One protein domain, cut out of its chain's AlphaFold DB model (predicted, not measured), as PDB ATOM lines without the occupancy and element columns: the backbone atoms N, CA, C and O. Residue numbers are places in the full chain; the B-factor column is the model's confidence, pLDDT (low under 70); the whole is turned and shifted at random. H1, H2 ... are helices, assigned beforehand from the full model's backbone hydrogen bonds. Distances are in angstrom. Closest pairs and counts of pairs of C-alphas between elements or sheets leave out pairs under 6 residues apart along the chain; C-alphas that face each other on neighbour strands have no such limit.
ATOM      1  N   HIS A  39     198.289 113.097 129.624       48.81
ATOM      2  CA  HIS A  39     199.416 112.169 129.552       48.81
ATOM      3  C   HIS A  39     200.750 112.881 129.312       48.81
ATOM      4  O   HIS A  39     201.758 112.476 129.879       48.81
ATOM      5  N   GLN A  40     200.756 113.978 128.549       50.56
ATOM      6  CA  GLN A  40     201.999 114.664 128.198       50.56
ATOM      7  C   GLN A  40     202.532 115.578 129.314       50.56
ATOM      8  O   GLN A  40     203.727 115.825 129.380       50.56
ATOM      9  N   ALA A  41     201.663 116.027 130.228       48.59
ATOM     10  CA  ALA A  41     202.058 116.792 131.415       48.59
ATOM     11  C   ALA A  41     202.561 115.902 132.571       48.59
ATOM     12  O   ALA A  41     203.234 116.395 133.477       48.59
ATOM     13  N   LEU A  42     202.221 114.606 132.555       50.62
ATOM     14  CA  LEU A  42     202.627 113.630 133.570       50.62
ATOM     15  C   LEU A  42     204.050 113.096 133.319       50.62
ATOM     16  O   LEU A  42     204.791 112.877 134.275       50.62
ATOM     17  N   ASP A  43     204.435 112.945 132.045       47.94
ATOM     18  CA  ASP A  43     205.778 112.509 131.626       47.94
ATOM     19  C   ASP A  43     206.885 113.526 131.975       47.94
ATOM     20  O   ASP A  43     208.025 113.135 132.219       47.94
ATOM     21  N   ASP A  44     206.556 114.819 132.084       45.94
ATOM     22  CA  ASP A  44     207.518 115.894 132.393       45.94
ATOM     23  C   ASP A  44     207.828 116.046 133.901       45.94
ATOM     24  O   ASP A  44     208.533 116.972 134.311       45.94
ATOM     25  N   GLY A  45     207.323 115.150 134.761       44.38
ATOM     26  CA  GLY A  45     207.710 115.094 136.178       44.38
ATOM     27  C   GLY A  45     207.372 116.355 136.983       44.38
ATOM     28  O   GLY A  45     207.983 116.621 138.021       44.38
ATOM     29  N   ALA A  46     206.409 117.153 136.521       40.09
ATOM     30  CA  ALA A  46     205.924 118.298 137.271       40.09
ATOM     31  C   ALA A  46     205.197 117.807 138.532       40.09
ATOM     32  O   ALA A  46     204.282 116.985 138.453       40.09
ATOM     33  N   ILE A  47     205.550 118.351 139.704       48.16
ATOM     34  CA  ILE A  47     204.705 118.253 140.902       48.16
ATOM     35  C   ILE A  47     203.484 119.134 140.638       48.16
ATOM     36  O   ILE A  47     203.385 120.280 141.076       48.16
ATOM     37  N   ILE A  48     202.555 118.603 139.852       50.94
ATOM     38  CA  ILE A  48     201.205 119.118 139.764       50.94
ATOM     39  C   ILE A  48     200.643 118.836 141.154       50.94
ATOM     40  O   ILE A  48     200.440 117.677 141.515       50.94
ATOM     41  N   MET A  49     200.425 119.866 141.977       52.38
ATOM     42  CA  MET A  49     199.503 119.702 143.097       52.38
ATOM     43  C   MET A  49     198.196 119.236 142.463       52.38
ATOM     44  O   MET A  49     197.535 120.015 141.778       52.38
ATOM     45  N   ALA A  50     197.890 117.944 142.585       59.00
ATOM     46  CA  ALA A  50     196.804 117.276 141.887       59.00
ATOM     47  C   ALA A  50     195.449 117.667 142.498       59.00
ATOM     48  O   ALA A  50     194.633 116.817 142.846       59.00
ATOM     49  N   TYR A  51     195.200 118.972 142.639       55.50
ATOM     50  CA  TYR A  51     193.928 119.541 143.050       55.50
ATOM     51  C   TYR A  51     192.797 119.027 142.165       55.50
ATOM     52  O   TYR A  51     191.712 118.818 142.679       55.50
ATOM     53  N   GLY A  52     193.051 118.743 140.881       63.19
ATOM     54  CA  GLY A  52     192.063 118.129 139.992       63.19
ATOM     55  C   GLY A  52     191.593 116.755 140.482       63.19
ATOM     56  O   GLY A  52     190.406 116.560 140.714       63.19
ATOM     57  N   GLN A  53     192.516 115.817 140.713       70.62
ATOM     58  CA  GLN A  53     192.187 114.466 141.197       70.62
ATOM     59  C   GLN A  53     191.652 114.471 142.632       70.62
ATOM     60  O   GLN A  53     190.671 113.790 142.926       70.62
ATOM     61  N   PHE A  54     192.250 115.264 143.523       75.62
ATOM     62  CA  PHE A  54     191.796 115.362 144.909       75.62
ATOM     63  C   PHE A  54     190.403 115.999 145.008       75.62
ATOM     64  O   PHE A  54     189.532 115.464 145.693       75.62
ATOM     65  N   ALA A  55     190.146 117.092 144.280       77.31
ATOM     66  CA  ALA A  55     188.825 117.713 144.236       77.31
ATOM     67  C   ALA A  55     187.796 116.807 143.554       77.31
ATOM     68  O   ALA A  55     186.679 116.705 144.047       77.31
ATOM     69  N   TYR A  56     188.164 116.097 142.483       77.69
ATOM     70  CA  TYR A  56     187.286 115.114 141.847       77.69
ATOM     71  C   TYR A  56     186.892 113.994 142.816       77.69
ATOM     72  O   TYR A  56     185.711 113.662 142.929       77.69
ATOM     73  N   GLN A  57     187.856 113.453 143.563       83.69
ATOM     74  CA  GLN A  57     187.595 112.411 144.553       83.69
ATOM     75  C   GLN A  57     186.714 112.927 145.699       83.69
ATOM     76  O   GLN A  57     185.785 112.235 146.114       83.69
ATOM     77  N   LEU A  58     186.955 114.153 146.175       88.19
ATOM     78  CA  LEU A  58     186.118 114.794 147.190       88.19
ATOM     79  C   LEU A  58     184.688 115.021 146.688       88.19
ATOM     80  O   LEU A  58     183.737 114.629 147.357       88.19
ATOM     81  N   VAL A  59     184.520 115.616 145.508       86.38
ATOM     82  CA  VAL A  59     183.201 115.877 144.914       86.38
ATOM     83  C   VAL A  59     182.456 114.569 144.660       86.38
ATOM     84  O   VAL A  59     181.275 114.474 144.985       86.38
ATOM     85  N   SER A  60     183.142 113.541 144.159       87.00
ATOM     86  CA  SER A  60     182.560 112.209 143.958       87.00
ATOM     87  C   SER A  60     182.102 111.589 145.279       87.00
ATOM     88  O   SER A  60     180.993 111.063 145.359       87.00
ATOM     89  N   PHE A  61     182.905 111.708 146.340       93.44
ATOM     90  CA  PHE A  61     182.534 111.245 147.679       93.44
ATOM     91  C   PHE A  61     181.290 111.970 148.214       93.44
ATOM     92  O   PHE A  61     180.348 111.322 148.672       93.44
ATOM     93  N   PHE A  62     181.244 113.301 148.097       96.19
ATOM     94  CA  PHE A  62     180.073 114.084 148.498       96.19
ATOM     95  C   PHE A  62     178.834 113.738 147.666       96.19
ATOM     96  O   PHE A  62     177.759 113.575 148.237       96.19
ATOM     97  N   MET A  63     178.967 113.563 146.349       93.31
ATOM     98  CA  MET A  63     177.853 113.192 145.470       93.31
ATOM     99  C   MET A  63     177.251 111.836 145.841       93.31
ATOM    100  O   MET A  63     176.031 111.723 145.950       93.31
ATOM    101  N   VAL A  64     178.083 110.821 146.093       96.00
ATOM    102  CA  VAL A  64     177.603 109.497 146.523       96.00
ATOM    103  C   VAL A  64     176.943 109.576 147.902       96.00
ATOM    104  O   VAL A  64     175.868 109.009 148.098       96.00
ATOM    105  N   GLY A  65     177.532 110.323 148.842       97.00
ATOM    106  CA  GLY A  65     176.951 110.533 150.171       97.00
ATOM    107  C   GLY A  65     175.580 111.215 150.116       97.00
ATOM    108  O   GLY A  65     174.626 110.739 150.731       97.00
ATOM    109  N   VAL A  66     175.455 112.288 149.328       96.50
ATOM    110  CA  VAL A  66     174.185 113.000 149.118       96.50
ATOM    111  C   VAL A  66     173.164 112.106 148.414       96.50
ATOM    112  O   VAL A  66     172.002 112.094 148.816       96.50
ATOM    113  N   ALA A  67     173.571 111.314 147.419       95.94
ATOM    114  CA  ALA A  67     172.676 110.394 146.718       95.94
ATOM    115  C   ALA A  67     172.077 109.334 147.659       95.94
ATOM    116  O   ALA A  67     170.863 109.126 147.656       95.94
ATOM    117  N   LEU A  68     172.902 108.708 148.507       96.06
ATOM    118  CA  LEU A  68     172.431 107.735 149.499       96.06
ATOM    119  C   LEU A  68     171.542 108.384 150.566       96.06
ATOM    120  O   LEU A  68     170.521 107.809 150.945       96.06
ATOM    121  N   TYR A  69     171.889 109.592 151.019       95.56
ATOM    122  CA  TYR A  69     171.084 110.342 151.983       95.56
ATOM    123  C   TYR A  69     169.698 110.690 151.428       95.56
ATOM    124  O   TYR A  69     168.688 110.424 152.080       95.56
ATOM    125  N   LEU A  70     169.631 111.229 150.207       94.94
ATOM    126  CA  LEU A  70     168.363 111.543 149.549       94.94
ATOM    127  C   LEU A  70     167.523 110.285 149.330       94.94
ATOM    128  O   LEU A  70     166.319 110.320 149.572       94.94
ATOM    129  N   LEU A  71     168.138 109.167 148.941       94.75
ATOM    130  CA  LEU A  71     167.433 107.896 148.788       94.75
ATOM    131  C   LEU A  71     166.824 107.427 150.113       94.75
ATOM    132  O   LEU A  71     165.645 107.079 150.144       94.75
ATOM    133  N   ALA A  72     167.577 107.474 151.214       90.81
ATOM    134  CA  ALA A  72     167.064 107.134 152.541       90.81
ATOM    135  C   ALA A  72     165.952 108.095 152.997       90.81
ATOM    136  O   ALA A  72     164.966 107.665 153.598       90.81
ATOM    137  N   GLN A  73     166.073 109.387 152.680       89.12
ATOM    138  CA  GLN A  73     165.070 110.396 153.008       89.12
ATOM    139  C   GLN A  73     163.773 110.189 152.215       89.12
ATOM    140  O   GLN A  73     162.692 110.245 152.796       89.12
ATOM    141  N   ILE A  74     163.871 109.904 150.913       91.25
ATOM    142  CA  ILE A  74     162.725 109.581 150.050       91.25
ATOM    143  C   ILE A  74     162.085 108.279 150.514       91.25
ATOM    144  O   ILE A  74     160.868 108.219 150.640       91.25
ATOM    145  N   TYR A  75     162.891 107.261 150.821       88.50
ATOM    146  CA  TYR A  75     162.393 106.002 151.357       88.50
ATOM    147  C   TYR A  75     161.657 106.221 152.679       88.50
ATOM    148  O   TYR A  75     160.550 105.739 152.831       88.50
ATOM    149  N   THR A  76     162.193 107.020 153.602       84.19
ATOM    150  CA  THR A  76     161.509 107.348 154.865       84.19
ATOM    151  C   THR A  76     160.231 108.162 154.632       84.19
ATOM    152  O   THR A  76     159.246 107.974 155.340       84.19
ATOM    153  N   ALA A  77     160.214 109.047 153.633       82.00
ATOM    154  CA  ALA A  77     159.036 109.836 153.279       82.00
ATOM    155  C   ALA A  77     157.931 108.992 152.611       82.00
ATOM    156  O   ALA A  77     156.759 109.186 152.916       82.00
ATOM    157  N   LEU A  78     158.288 108.044 151.736       81.50
ATOM    158  CA  LEU A  78     157.347 107.126 151.077       81.50
ATOM    159  C   LEU A  78     156.907 105.990 152.007       81.50
ATOM    160  O   LEU A  78     155.719 105.717 152.120       81.50
ATOM    161  N   SER A  79     157.857 105.367 152.706       68.88
ATOM    162  CA  SER A  79     157.638 104.403 153.790       68.88
ATOM    163  C   SER A  79     157.420 105.098 155.129       68.88
ATOM    164  O   SER A  79     157.705 104.523 156.179       68.88
ATOM    165  N   THR A  80     156.799 106.283 155.126       58.06
ATOM    166  CA  THR A  80     155.982 106.703 156.270       58.06
ATOM    167  C   THR A  80     154.738 105.805 156.306       58.06
ATOM    168  O   THR A  80     153.597 106.258 156.281       58.06
TER     169      THR A  80
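AT A GLANCE: This is residues 39 to 80 of the 123 residues of an uncharacterized protein of Torrubiella hemipterigena (UniProt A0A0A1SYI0). One long helix, H2, makes most of the length of a rod, and before it residues 44 to 50 curve away to a short helical turn, H1, with no contact between the two helices. The printed part has 42 residues with two named helices, H1 then H2, and no named strand; the class is all helix. It is extended, with a radius of gyration of the C-alphas of 18.1 A and spans of 57 by 15 by 6 A.

IN THESE COORDINATES: Find C-alpha 39 at (199.416, 112.169, 129.552); there H1 begins, residues 39 to 43. Next find C-alpha 51 at (193.928, 119.541, 143.050); from there H2, residues 51 to 78, runs 39.5 A to C-alpha 78 at (157.347, 107.126, 151.077).

HOW THE PARTS SIT: Look between H1 and H2 and you will find a short link of 7 residues. H1 and H2 are apart, with no C-alpha of the one within 8 A of the other. In both helices every O i to N i+4 pair is within hydrogen-bond range.

THE WHOLE: The two C-alphas farthest apart, those of Asp 44 and Thr 80, are 57.5 A apart. The printed part has no cut. In the B-factor column, the model's pLDDT is under 70 at residues 39 to 52 and 79 to 80.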